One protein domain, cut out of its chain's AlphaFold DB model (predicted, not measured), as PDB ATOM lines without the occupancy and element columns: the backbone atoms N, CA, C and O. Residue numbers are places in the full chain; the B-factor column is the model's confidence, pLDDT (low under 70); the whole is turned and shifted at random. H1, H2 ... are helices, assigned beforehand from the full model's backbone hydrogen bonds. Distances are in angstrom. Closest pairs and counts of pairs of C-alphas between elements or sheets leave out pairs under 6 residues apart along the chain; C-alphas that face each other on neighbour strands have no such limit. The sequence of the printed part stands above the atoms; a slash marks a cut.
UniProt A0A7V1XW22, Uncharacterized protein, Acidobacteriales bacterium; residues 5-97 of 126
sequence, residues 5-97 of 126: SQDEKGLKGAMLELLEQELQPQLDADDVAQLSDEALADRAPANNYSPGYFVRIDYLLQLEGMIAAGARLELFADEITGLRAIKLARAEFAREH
ATOM      1  N   SER A   5      16.257   2.911 -15.620       85.25
ATOM      2  CA  SER A   5      17.540   2.229 -15.832       85.25
ATOM      3  C   SER A   5      17.860   1.163 -14.781       85.25
ATOM      4  O   SER A   5      18.656   0.272 -15.056       85.25
ATOM      5  N   GLN A   6      17.229   1.223 -13.607       88.56
ATOM      6  CA  GLN A   6      17.448   0.298 -12.493       88.56
ATOM      7  C   GLN A   6      16.293  -0.697 -12.306       88.56
ATOM      8  O   GLN A   6      16.387  -1.599 -11.474       88.56
ATOM      9  N   ASP A   7      15.202  -0.555 -13.062       93.38
ATOM     10  CA  ASP A   7      14.040  -1.431 -12.961       93.38
ATOM     11  C   ASP A   7      14.150  -2.628 -13.917       93.38
ATOM     12  O   ASP A   7      13.582  -2.642 -15.010       93.38
ATOM     13  N   GLU A   8      14.876  -3.661 -13.480       94.19
ATOM     14  CA  GLU A   8      15.057  -4.916 -14.229       94.19
ATOM     15  C   GLU A   8      13.718  -5.542 -14.649       94.19
ATOM     16  O   GLU A   8      13.588  -6.055 -15.761       94.19
ATOM     17  N   LYS A   9      12.705  -5.502 -13.770       94.88
ATOM     18  CA  LYS A   9      11.402  -6.123 -14.038       94.88
ATOM     19  C   LYS A   9      10.644  -5.364 -15.114       94.88
ATOM     20  O   LYS A   9      10.125  -6.000 -16.028       94.88
ATOM     21  N   GLY A  10      10.607  -4.037 -15.023       94.38
ATOM     22  CA  GLY A  10       9.971  -3.212 -16.044       94.38
ATOM     23  C   GLY A  10      10.685  -3.304 -17.393       94.38
ATOM     24  O   GLY A  10      10.024  -3.443 -18.414       94.38
ATOM     25  N   LEU A  11      12.025  -3.344 -17.413       96.44
ATOM     26  CA  LEU A  11      12.794  -3.545 -18.651       96.44
ATOM     27  C   LEU A  11      12.522  -4.912 -19.285       96.44
ATOM     28  O   LEU A  11      12.330  -4.998 -20.495       96.44
ATOM     29  N   LYS A  12      12.459  -5.981 -18.480       97.12
ATOM     30  CA  LYS A  12      12.081  -7.311 -18.973       97.12
ATOM     31  C   LYS A  12      10.668  -7.289 -19.566       97.12
ATOM     32  O   LYS A  12      10.462  -7.822 -20.650       97.12
ATOM     33  N   GLY A  13       9.712  -6.696 -18.853       95.94
ATOM     34  CA  GLY A  13       8.315  -6.630 -19.276       95.94
ATOM     35  C   GLY A  13       8.116  -5.834 -20.564       95.94
ATOM     36  O   GLY A  13       7.472  -6.325 -21.482       95.94
ATOM     37  N   ALA A  14       8.737  -4.661 -20.676       95.19
ATOM     38  CA  ALA A  14       8.685  -3.855 -21.894       95.19
ATOM     39  C   ALA A  14       9.375  -4.546 -23.083       95.19
ATOM     40  O   ALA A  14       8.903  -4.444 -24.211       95.19
ATOM     41  N   MET A  15      10.460  -5.296 -22.849       96.31
ATOM     42  CA  MET A  15      11.106  -6.081 -23.907       96.31
ATOM     43  C   MET A  15      10.225  -7.246 -24.376       96.31
ATOM     44  O   MET A  15      10.195  -7.537 -25.567       96.31
ATOM     45  N   LEU A  16       9.512  -7.917 -23.466       94.62
ATOM     46  CA  LEU A  16       8.535  -8.945 -23.841       94.62
ATOM     47  C   LEU A  16       7.419  -8.364 -24.705       94.62
ATOM     48  O   LEU A  16       7.088  -8.944 -25.729       94.62
ATOM     49  N   GLU A  17       6.912  -7.192 -24.331       93.44
ATOM     50  CA  GLU A  17       5.876  -6.500 -25.093       93.44
ATOM     51  C   GLU A  17       6.338  -6.172 -26.522       93.44
ATOM     52  O   GLU A  17       5.600  -6.428 -27.468       93.44
ATOM     53  N   LEU A  18       7.580  -5.706 -26.708       92.12
ATOM     54  CA  LEU A  18       8.150  -5.502 -28.049       92.12
ATOM     55  C   LEU A  18       8.213  -6.804 -28.862       92.12
ATOM     56  O   LEU A  18       7.839  -6.812 -30.030       92.12
ATOM     57  N   LEU A  19       8.650  -7.910 -28.253       91.69
ATOM     58  CA  LEU A  19       8.730  -9.208 -28.936       91.69
ATOM     59  C   LEU A  19       7.344  -9.746 -29.320       91.69
ATOM     60  O   LEU A  19       7.169 -10.323 -30.391       91.69
ATOM     61  N   GLU A  20       6.342  -9.549 -28.463       89.25
ATOM     62  CA  GLU A  20       4.954  -9.906 -28.763       89.25
ATOM     63  C   GLU A  20       4.385  -9.064 -29.908       89.25
ATOM     64  O   GLU A  20       3.669  -9.596 -30.757       89.25
ATOM     65  N   GLN A  21       4.726  -7.773 -29.967       86.50
ATOM     66  CA  GLN A  21       4.344  -6.888 -31.068       86.50
ATOM     67  C   GLN A  21       5.000  -7.303 -32.393       86.50
ATOM     68  O   GLN A  21       4.326  -7.301 -33.418       86.50
ATOM     69  N   GLU A  22       6.271  -7.720 -32.389       84.81
ATOM     70  CA  GLU A  22       6.955  -8.232 -33.590       84.81
ATOM     71  C   GLU A  22       6.306  -9.503 -34.154       84.81
ATOM     72  O   GLU A  22       6.371  -9.756 -35.356       84.81
ATOM     73  N   LEU A  23       5.664 -10.299 -33.296       81.00
ATOM     74  CA  LEU A  23       4.952 -11.503 -33.714       81.00
ATOM     75  C   LEU A  23       3.599 -11.191 -34.367       81.00
ATOM     76  O   LEU A  23       3.048 -12.038 -35.076       81.00
ATOM     77  N   GLN A  24       3.029 -10.009 -34.119       74.12
ATOM     78  CA  GLN A  24       1.772  -9.619 -34.744       74.12
ATOM     79  C   GLN A  24       1.989  -9.406 -36.247       74.12
ATOM     80  O   GLN A  24       2.991  -8.814 -36.650       74.12
ATOM     81  N   PRO A  25       1.070  -9.890 -37.104       66.38
ATOM     82  CA  PRO A  25       1.171  -9.652 -38.534       66.38
ATOM     83  C   PRO A  25       1.206  -8.144 -38.789       66.38
ATOM     84  O   PRO A  25       0.278  -7.422 -38.421       66.38
ATOM     85  N   GLN A  26       2.294  -7.680 -39.401       66.69
ATOM     86  CA  GLN A  26       2.402  -6.295 -39.835       66.69
ATOM     87  C   GLN A  26       1.354  -6.052 -40.917       66.69
ATOM     88  O   GLN A  26       1.261  -6.813 -41.881       66.69
ATOM     89  N   LEU A  27       0.554  -5.003 -40.735       66.69
ATOM     90  CA  LEU A  27      -0.315  -4.513 -41.795       66.69
ATOM     91  C   LEU A  27       0.565  -3.976 -42.917       66.69
ATOM     92  O   LEU A  27       1.545  -3.272 -42.654       66.69
ATOM     93  N   ASP A  28       0.219  -4.304 -44.155       72.94
ATOM     94  CA  ASP A  28       0.883  -3.679 -45.283       72.94
ATOM     95  C   ASP A  28       0.454  -2.203 -45.409       72.94
ATOM     96  O   ASP A  28      -0.510  -1.735 -44.795       72.94
ATOM     97  N   ALA A  29       1.230  -1.419 -46.158       70.56
ATOM     98  CA  ALA A  29       0.967   0.011 -46.297       70.56
ATOM     99  C   ALA A  29      -0.392   0.300 -46.967       70.56
ATOM    100  O   ALA A  29      -0.996   1.338 -46.691       70.56
ATOM    101  N   ASP A  30      -0.876  -0.618 -47.809       74.56
ATOM    102  CA  ASP A  30      -2.140  -0.487 -48.533       74.56
ATOM    103  C   ASP A  30      -3.340  -0.758 -47.611       74.56
ATOM    104  O   ASP A  30      -4.349  -0.053 -47.689       74.56
ATOM    105  N   ASP A  31      -3.209  -1.709 -46.688       72.56
ATOM    106  CA  ASP A  31      -4.144  -2.012 -45.612       72.56
ATOM    107  C   ASP A  31      -4.224  -0.834 -44.644       72.56
ATOM    108  O   ASP A  31      -5.320  -0.414 -44.281       72.56
ATOM    109  N   VAL A  32      -3.082  -0.258 -44.248       76.00
ATOM    110  CA  VAL A  32      -3.027   0.915 -43.359       76.00
ATOM    111  C   VAL A  32      -3.713   2.123 -43.998       76.00
ATOM    112  O   VAL A  32      -4.491   2.802 -43.331       76.00
ATOM    113  N   ALA A  33      -3.478   2.372 -45.289       77.38
ATOM    114  CA  ALA A  33      -4.063   3.503 -46.012       77.38
ATOM    115  C   ALA A  33      -5.596   3.426 -46.150       77.38
ATOM    116  O   ALA A  33      -6.241   4.444 -46.404       77.38
ATOM    117  N   GLN A  34      -6.181   2.235 -45.997       80.88
ATOM    118  CA  GLN A  34      -7.627   2.005 -46.085       80.88
ATOM    119  C   GLN A  34      -8.342   2.065 -44.728       80.88
ATOM    120  O   GLN A  34      -9.574   2.018 -44.683       80.88
ATOM    121  N   LEU A  35      -7.603   2.158 -43.620       80.88
ATOM    122  CA  LEU A  35      -8.179   2.242 -42.280       80.88
ATOM    123  C   LEU A  35      -8.544   3.683 -41.931       80.88
ATOM    124  O   LEU A  35      -7.845   4.623 -42.294       80.88
ATOM    125  N   SER A  36      -9.641   3.852 -41.189       84.50
ATOM    126  CA  SER A  36      -9.942   5.138 -40.560       84.50
ATOM    127  C   SER A  36      -8.985   5.407 -39.398       84.50
ATOM    128  O   SER A  36      -8.399   4.475 -38.841       84.50
ATOM    129  N   ASP A  37      -8.871   6.670 -38.988       80.69
ATOM    130  CA  ASP A  37      -8.049   7.067 -37.839       80.69
ATOM    131  C   ASP A  37      -8.452   6.315 -36.556       80.69
ATOM    132  O   ASP A  37      -7.592   5.927 -35.766       80.69
ATOM    133  N   GLU A  38      -9.745   6.029 -36.366       81.06
ATOM    134  CA  GLU A  38     -10.230   5.226 -35.236       81.06
ATOM    135  C   GLU A  38      -9.780   3.764 -35.334       81.06
ATOM    136  O   GLU A  38      -9.335   3.183 -34.346       81.06
ATOM    137  N   ALA A  39      -9.841   3.171 -36.528       78.12
ATOM    138  CA  ALA A  39      -9.392   1.800 -36.750       78.12
ATOM    139  C   ALA A  39      -7.864   1.662 -36.630       78.12
ATOM    140  O   ALA A  39      -7.371   0.603 -36.242       78.12
ATOM    141  N   LEU A  40      -7.114   2.723 -36.937       77.19
ATOM    142  CA  LEU A  40      -5.675   2.800 -36.693       77.19
ATOM    143  C   LEU A  40      -5.366   2.901 -35.198       77.19
ATOM    144  O   LEU A  40      -4.475   2.204 -34.719       77.19
ATOM    145  N   ALA A  41      -6.119   3.715 -34.455       75.56
ATOM    146  CA  ALA A  41      -5.960   3.842 -33.009       75.56
ATOM    147  C   ALA A  41      -6.262   2.525 -32.273       75.56
ATOM    148  O   ALA A  41      -5.496   2.136 -31.396       75.56
ATOM    149  N   ASP A  42      -7.310   1.800 -32.675       76.19
ATOM    150  CA  ASP A  42      -7.660   0.490 -32.103       76.19
ATOM    151  C   ASP A  42      -6.624  -0.603 -32.413       76.19
ATOM    152  O   ASP A  42      -6.521  -1.593 -31.686       76.19
ATOM    153  N   ARG A  43      -5.856  -0.441 -33.498       71.94
ATOM    154  CA  ARG A  43      -4.777  -1.362 -33.888       71.94
ATOM    155  C   ARG A  43      -3.402  -0.928 -33.397       71.94
ATOM    156  O   ARG A  43      -2.445  -1.681 -33.572       71.94
ATOM    157  N   ALA A  44      -3.283   0.255 -32.798       70.31
ATOM    158  CA  ALA A  44      -2.032   0.686 -32.205       70.31
ATOM    159  C   ALA A  44      -1.662  -0.278 -31.065       70.31
ATOM    160  O   ALA A  44      -2.520  -0.620 -30.244       70.31
ATOM    161  N   PRO A  45      -0.399  -0.728 -30.987       70.06
ATOM    162  CA  PRO A  45       0.013  -1.611 -29.914       70.06
ATOM    163  C   PRO A  45      -0.223  -0.947 -28.555       70.06
ATOM    164  O   PRO A  45       0.190   0.190 -28.306       70.06
ATOM    165  N   ALA A  46      -0.919  -1.662 -27.671       71.44
ATOM    166  CA  ALA A  46      -1.168  -1.199 -26.317       71.44
ATOM    167  C   ALA A  46       0.145  -1.223 -25.528       71.44
ATOM    168  O   ALA A  46       0.629  -2.290 -25.154       71.44
ATOM    169  N   ASN A  47       0.706  -0.038 -25.278       79.88
ATOM    170  CA  ASN A  47       1.938   0.085 -24.515       79.88
ATOM    171  C   ASN A  47       1.640   0.103 -23.010       79.88
ATOM    172  O   ASN A  47       1.101   1.090 -22.503       79.88
ATOM    173  N   ASN A  48       2.002  -0.955 -22.277       88.75
ATOM    174  CA  ASN A  48       1.776  -1.001 -20.822       88.75
ATOM    175  C   ASN A  48       2.868  -0.268 -20.030       88.75
ATOM    176  O   ASN A  48       2.715  -0.009 -18.832       88.75
ATOM    177  N   TYR A  49       3.973   0.075 -20.692       91.12
ATOM    178  CA  TYR A  49       5.129   0.734 -20.094       91.12
ATOM    179  C   TYR A  49       5.292   2.160 -20.612       91.12
ATOM    180  O   TYR A  49       4.860   2.519 -21.707       91.12
ATOM    181  N   SER A  50       5.937   3.007 -19.808       91.38
ATOM    182  CA  SER A  50       6.226   4.374 -20.233       91.38
ATOM    183  C   SER A  50       7.256   4.391 -21.377       91.38
ATOM    184  O   SER A  50       8.127   3.516 -21.423       91.38
ATOM    185  N   PRO A  51       7.246   5.421 -22.249       90.88
ATOM    186  CA  PRO A  51       8.183   5.536 -23.373       90.88
ATOM    187  C   PRO A  51       9.663   5.372 -22.995       90.88
ATOM    188  O   PRO A  51      10.464   4.878 -23.785       90.88
ATOM    189  N   GLY A  52      10.030   5.746 -21.764       93.75
ATOM    190  CA  GLY A  52      11.397   5.630 -21.263       93.75
ATOM    191  C   GLY A  52      11.929   4.195 -21.219       93.75
ATOM    192  O   GLY A  52      13.129   4.006 -21.408       93.75
ATOM    193  N   TYR A  53      11.072   3.186 -21.013       95.31
ATOM    194  CA  TYR A  53      11.503   1.784 -21.045       95.31
ATOM    195  C   TYR A  53      11.947   1.372 -22.446       95.31
ATOM    196  O   TYR A  53      13.008   0.771 -22.585       95.31
ATOM    197  N   PHE A  54      11.194   1.756 -23.478       94.50
ATOM    198  CA  PHE A  54      11.518   1.420 -24.865       94.50
ATOM    199  C   PHE A  54      12.778   2.140 -25.349       94.50
ATOM    200  O   PHE A  54      13.647   1.507 -25.941       94.50
ATOM    201  N   VAL A  55      12.949   3.423 -25.005       95.31
ATOM    202  CA  VAL A  55      14.194   4.161 -25.292       95.31
ATOM    203  C   VAL A  55      15.391   3.498 -24.606       95.31
ATOM    204  O   VAL A  55      16.462   3.362 -25.196       95.31
ATOM    205  N   ARG A  56      15.226   3.052 -23.353       96.81
ATOM    206  CA  ARG A  56      16.292   2.347 -22.637       96.81
ATOM    207  C   ARG A  56      16.587   0.980 -23.256       96.81
ATOM    208  O   ARG A  56      17.753   0.606 -23.306       96.81
ATOM    209  N   ILE A  57      15.575   0.248 -23.715       97.12
ATOM    210  CA  ILE A  57      15.758  -1.035 -24.404       97.12
ATOM    211  C   ILE A  57      16.523  -0.843 -25.711       97.12
ATOM    212  O   ILE A  57      17.504  -1.549 -25.914       97.12
ATOM    213  N   ASP A  58      16.142   0.126 -26.547       97.00
ATOM    214  CA  ASP A  58      16.849   0.430 -27.800       97.00
ATOM    215  C   ASP A  58      18.339   0.708 -27.548       97.00
ATOM    216  O   ASP A  58      19.212   0.072 -28.138       97.00
ATOM    217  N   TYR A  59      18.641   1.553 -26.558       97.38
ATOM    218  CA  TYR A  59      20.017   1.794 -26.122       97.38
ATOM    219  C   TYR A  59      20.758   0.499 -25.741       97.38
ATOM    220  O   TYR A  59      21.882   0.259 -26.180       97.38
ATOM    221  N   LEU A  60      20.135  -0.362 -24.934       97.81
ATOM    222  CA  LEU A  60      20.746  -1.619 -24.498       97.81
ATOM    223  C   LEU A  60      20.935  -2.611 -25.663       97.81
ATOM    224  O   LEU A  60      21.931  -3.331 -25.681       97.81
ATOM    225  N   LEU A  61      20.026  -2.639 -26.644       97.50
ATOM    226  CA  LEU A  61      20.163  -3.443 -27.863       97.50
ATOM    227  C   LEU A  61      21.335  -2.959 -28.724       97.50
ATOM    228  O   LEU A  61      22.092  -3.776 -29.249       97.50
ATOM    229  N   GLN A  62      21.545  -1.644 -28.815       97.69
ATOM    230  CA  GLN A  62      22.718  -1.079 -29.486       97.69
ATOM    231  C   GLN A  62      24.019  -1.493 -28.783       97.69
ATOM    232  O   GLN A  62      24.958  -1.927 -29.455       97.69
ATOM    233  N   LEU A  63      24.071  -1.435 -27.443       97.44
ATOM    234  CA  LEU A  63      25.228  -1.922 -26.679       97.44
ATOM    235  C   LEU A  63      25.489  -3.411 -26.930       97.44
ATOM    236  O   LEU A  63      26.632  -3.801 -27.175       97.44
ATOM    237  N   GLU A  64      24.444  -4.243 -26.900       97.00
ATOM    238  CA  GLU A  64      24.552  -5.675 -27.195       97.00
ATOM    239  C   GLU A  64      25.127  -5.914 -28.599       97.00
ATOM    240  O   GLU A  64      26.043  -6.725 -28.756       97.00
ATOM    241  N   GLY A  65      24.653  -5.170 -29.603       97.00
ATOM    242  CA  GLY A  65      25.153  -5.238 -30.976       97.00
ATOM    243  C   GLY A  65      26.632  -4.858 -31.098       97.00
ATOM    244  O   GLY A  65      27.399  -5.558 -31.760       97.00
ATOM    245  N   MET A  66      27.070  -3.799 -30.412       97.56
ATOM    246  CA  MET A  66      28.484  -3.402 -30.379       97.56
ATOM    247  C   MET A  66      29.359  -4.476 -29.720       97.56
ATOM    248  O   MET A  66      30.421  -4.813 -30.246       97.56
ATOM    249  N   ILE A  67      28.909  -5.050 -28.598       96.81
ATOM    250  CA  ILE A  67      29.611  -6.143 -27.906       96.81
ATOM    251  C   ILE A  67      29.712  -7.372 -28.817       96.81
ATOM    252  O   ILE A  67      30.787  -7.961 -28.935       96.81
ATOM    253  N   ALA A  68      28.626  -7.735 -29.507       96.06
ATOM    254  CA  ALA A  68      28.606  -8.845 -30.460       96.06
ATOM    255  C   ALA A  68      29.553  -8.615 -31.653       96.06
ATOM    256  O   ALA A  68      30.162  -9.563 -32.145       96.06
ATOM    257  N   ALA A  69      29.743  -7.360 -32.069       96.94
ATOM    258  CA  ALA A  69      30.722  -6.963 -33.083       96.94
ATOM    259  C   ALA A  69      32.178  -6.918 -32.564       96.94
ATOM    260  O   ALA A  69      33.097  -6.603 -33.321       96.94
ATOM    261  N   GLY A  70      32.412  -7.241 -31.287       97.12
ATOM    262  CA  GLY A  70      33.739  -7.305 -30.674       97.12
ATOM    263  C   GLY A  70      34.207  -6.006 -30.013       97.12
ATOM    264  O   GLY A  70      35.371  -5.923 -29.611       97.12
ATOM    265  N   ALA A  71      33.337  -4.999 -29.874       95.56
ATOM    266  CA  ALA A  71      33.670  -3.789 -29.130       95.56
ATOM    267  C   ALA A  71      33.903  -4.111 -27.647       95.56
ATOM    268  O   ALA A  71      33.173  -4.885 -27.026       95.56
ATOM    269  N   ARG A  72      34.923  -3.482 -27.061       95.25
ATOM    270  CA  ARG A  72      35.180  -3.534 -25.619       95.25
ATOM    271  C   ARG A  72      34.607  -2.273 -24.991       95.25
ATOM    272  O   ARG A  72      35.170  -1.199 -25.178       95.25
ATOM    273  N   LEU A  73      33.490  -2.420 -24.291       94.12
ATOM    274  CA  LEU A  73      32.788  -1.326 -23.628       94.12
ATOM    275  C   LEU A  73      32.966  -1.442 -22.114       94.12
ATOM    276  O   LEU A  73      32.908  -2.542 -21.561       94.12
ATOM    277  N   GLU A  74      33.169  -0.310 -21.448       96.00
ATOM    278  CA  GLU A  74      33.046  -0.229 -19.995       96.00
ATOM    279  C   GLU A  74      31.567  -0.044 -19.661       96.00
ATOM    280  O   GLU A  74      30.973   0.963 -20.038       96.00
ATOM    281  N   LEU A  75      30.970  -1.042 -19.009       95.69
ATOM    282  CA  LEU A  75      29.548  -1.036 -18.681       95.69
ATOM    283  C   LEU A  75      29.318  -0.619 -17.233       95.69
ATOM    284  O   LEU A  75      29.980  -1.108 -16.313       95.69
ATOM    285  N   PHE A  76      28.310   0.217 -17.029       96.19
ATOM    286  CA  PHE A  76      27.791   0.533 -15.707       96.19
ATOM    287  C   PHE A  76      26.904  -0.603 -15.173       96.19
ATOM    288  O   PHE A  76      26.388  -1.450 -15.908       96.19
ATOM    289  N   ALA A  77      26.709  -0.641 -13.852       94.88
ATOM    290  CA  ALA A  77      25.951  -1.712 -13.196       94.88
ATOM    291  C   ALA A  77      24.486  -1.805 -13.673       94.88
ATOM    292  O   ALA A  77      23.916  -2.897 -13.759       94.88
ATOM    293  N   ASP A  78      23.872  -0.670 -13.995       95.00
ATOM    294  CA  ASP A  78      22.503  -0.576 -14.503       95.00
ATOM    295  C   ASP A  78      22.388  -1.059 -15.961       95.00
ATOM    296  O   ASP A  78      21.374  -1.638 -16.347       95.00
ATOM    297  N   GLU A  79      23.436  -0.904 -16.768       96.94
ATOM    298  CA  GLU A  79      23.511  -1.461 -18.124       96.94
ATOM    299  C   GLU A  79      23.646  -2.978 -18.100       96.94
ATOM    300  O   GLU A  79      22.923  -3.671 -18.812       96.94
ATOM    301  N   ILE A  80      24.501  -3.513 -17.223       96.25
ATOM    302  CA  ILE A  80      24.627  -4.963 -17.020       96.25
ATOM    303  C   ILE A  80      23.279  -5.555 -16.586       96.25
ATOM    304  O   ILE A  80      22.850  -6.591 -17.098       96.25
ATOM    305  N   THR A  81      22.592  -4.877 -15.666       95.81
ATOM    306  CA  THR A  81      21.260  -5.277 -15.195       95.81
ATOM    307  C   THR A  81      20.239  -5.246 -16.334       95.81
ATOM    308  O   THR A  81      19.495  -6.208 -16.521       95.81
ATOM    309  N   GLY A  82      20.237  -4.188 -17.147       96.62
ATOM    310  CA  GLY A  82      19.351  -4.069 -18.304       96.62
ATOM    311  C   GLY A  82      19.609  -5.126 -19.384       96.62
ATOM    312  O   GLY A  82      18.668  -5.758 -19.861       96.62
ATOM    313  N   LEU A  83      20.872  -5.394 -19.721       97.44
ATOM    314  CA  LEU A  83      21.252  -6.448 -20.673       97.44
ATOM    315  C   LEU A  83      20.814  -7.833 -20.178       97.44
ATOM    316  O   LEU A  83      20.318  -8.659 -20.951       97.44
ATOM    317  N   ARG A  84      20.930  -8.089 -18.869       96.75
ATOM    318  CA  ARG A  84      20.389  -9.304 -18.254       96.75
ATOM    319  C   ARG A  84      18.866  -9.374 -18.387       96.75
ATOM    320  O   ARG A  84      18.361 -10.444 -18.730       96.75
ATOM    321  N   ALA A  85      18.150  -8.271 -18.167       97.38
ATOM    322  CA  ALA A  85      16.696  -8.209 -18.335       97.38
ATOM    323  C   ALA A  85      16.272  -8.573 -19.767       97.38
ATOM    324  O   ALA A  85      15.387  -9.411 -19.945       97.38
ATOM    325  N   ILE A  86      16.958  -8.031 -20.781       97.00
ATOM    326  CA  ILE A  86      16.715  -8.346 -22.200       97.00
ATOM    327  C   ILE A  86      16.940  -9.831 -22.479       97.00
ATOM    328  O   ILE A  86      16.104 -10.488 -23.104       97.00
ATOM    329  N   LYS A  87      18.036 -10.404 -21.969       96.94
ATOM    330  CA  LYS A  87      18.314 -11.837 -22.122       96.94
ATOM    331  C   LYS A  87      17.222 -12.706 -21.490       96.94
ATOM    332  O   LYS A  87      16.828 -13.714 -22.075       96.94
ATOM    333  N   LEU A  88      16.735 -12.329 -20.307       97.31
ATOM    334  CA  LEU A  88      15.644 -13.031 -19.627       97.31
ATOM    335  C   LEU A  88      14.322 -12.913 -20.394       97.31
ATOM    336  O   LEU A  88      13.608 -13.906 -20.493       97.31
ATOM    337  N   ALA A  89      14.016 -11.740 -20.954       96.88
ATOM    338  CA  ALA A  89      12.840 -11.524 -21.794       96.88
ATOM    339  C   ALA A  89      12.872 -12.418 -23.041       96.88
ATOM    340  O   ALA A  89      11.939 -13.180 -23.267       96.88
ATOM    341  N   ARG A  90      13.980 -12.435 -23.793       95.44
ATOM    342  CA  ARG A  90      14.125 -13.311 -24.972       95.44
ATOM    343  C   ARG A  90      14.007 -14.796 -24.632       95.44
ATOM    344  O   ARG A  90      13.402 -15.551 -25.385       95.44
ATOM    345  N   ALA A  91      14.577 -15.230 -23.506       94.81
ATOM    346  CA  ALA A  91      14.476 -16.622 -23.068       94.81
ATOM    347  C   ALA A  91      13.037 -17.012 -22.687       94.81
ATOM    348  O   ALA A  91      12.603 -18.131 -22.961       94.81
ATOM    349  N   GLU A  92      12.301 -16.097 -22.057       94.94
ATOM    350  CA  GLU A  92      10.884 -16.271 -21.743       94.94
ATOM    351  C   GLU A  92      10.034 -16.325 -23.012       94.94
ATOM    352  O   GLU A  92       9.300 -17.296 -23.195       94.94
ATOM    353  N   PHE A  93      10.234 -15.376 -23.926       93.25
ATOM    354  CA  PHE A  93       9.577 -15.355 -25.226       93.25
ATOM    355  C   PHE A  93       9.825 -16.653 -26.000       93.25
ATOM    356  O   PHE A  93       8.880 -17.321 -26.390       93.25
ATOM    357  N   ALA A  94      11.076 -17.107 -26.126       90.94
ATOM    358  CA  ALA A  94      11.402 -18.348 -26.835       90.94
ATOM    359  C   ALA A  94      10.766 -19.608 -26.211       90.94
ATOM    360  O   ALA A  94      10.514 -20.593 -26.905       90.94
ATOM    361  N   ARG A  95      10.498 -19.604 -24.899       90.06
ATOM    362  CA  ARG A  95       9.798 -20.701 -24.209       90.06
ATOM    363  C   ARG A  95       8.299 -20.702 -24.516       90.06
ATOM    364  O   ARG A  95       7.681 -21.768 -24.555       90.06
ATOM    365  N   GLU A  96       7.708 -19.527 -24.679       88.75
ATOM    366  CA  GLU A  96       6.278 -19.345 -24.958       88.75
ATOM    367  C   GLU A  96       5.963 -19.417 -26.456       88.75
ATOM    368  O   GLU A  96       4.899 -19.910 -26.841       88.75
ATOM    369  N   HIS A  97       6.950 -19.063 -27.274       89.19
ATOM    370  CA  HIS A  97       6.938 -18.985 -28.727       89.19
ATOM    371  C   HIS A  97       8.102 -19.805 -29.304       89.19
ATOM    372  O   HIS A  97       9.036 -19.248 -29.887       89.19
TER     373      HIS A  97
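What this domain is: This is residues 5 to 97 of the 126 residues of an uncharacterized protein of Acidobacteriales bacterium (UniProt A0A7V1XW22). Three long helices, H1, H4 and H5, pack into a body in which H4 crosses both of the others nearly at right angles, while H1 and H5 run the same way at a slant to each other. Two short helices, H2 and H3, make a small, loosely formed head at one end of the longest axis, joined to the body by residues 24 to 28 on the way out and residues 44 to 50 on the way back. The printed part has 93 residues, with five named helices in the order H1, H2, H3, H4, H5 and no named strand; the class is all helix. The whole is loose, with a radius of gyration of the C-alphas of 15.9 A, and elongated, spanning 48 by 26 by 26 A.

Where its parts are: H1 is residues 8 to 23, 22.9 A from first to last C-alpha; it begins at C-alpha 8, (15.057, -4.916, -14.229). H2 is residues 29 to 33 and H3 residues 37 to 43, with C-alpha 37 at (-8.049, 7.067, -37.839). H4 is residues 51 to 68, 26.0 A long. H5, the longest helix by residues, is residues 77 to 96, 28.9 A long, and ends at C-alpha 96, (6.278, -19.345, -24.958).

How they stand to each other: H1 touches H5, with 24 pairs of C-alphas within 8 A; the closest are those of Lys 12 and Ala 85, 4.7 A apart. The two run the same way at a steep tilt of 42 degrees. H1 touches H4 with residues 10 to 15 alone, and H4 touches it with residues 53 to 57 alone; the closest C-alphas, of Leu 11 and Tyr 53, are 6.0 A apart, and the lines stand about perpendicular, at 84 degrees. H4 touches H5 with residues 57 to 64 alone, on residues 79 to 86 of H5; the closest C-alphas, of Leu 60 and Leu 83, are 6.2 A apart, and these lines too are about perpendicular, at 88 degrees. H2 and H3 are close but not clearly touching, with their closest C-alphas, of Val 32 and Leu 40, 7.4 A apart. H3 is apart from H1, H4 and H5, and H2 is apart from the same three. In H1, H2, H3, H4 and H5 every O i to N i+4 pair is within hydrogen-bond range.

The domain as a whole: The two C-alphas farthest apart, those of Gln 34 and Glu 74, are 48.4 A from each other. The printed part has no cut. The links H1 to H2 and H2 to H3 are tight, those from H3 to H4 and from H4 to H5 are short, and no link is long. Residues 65 to 70, of which 65 to 68 belong to H4, stand free. The mean pLDDT of the printed part is 89.3; residues 25 to 27 are under 70.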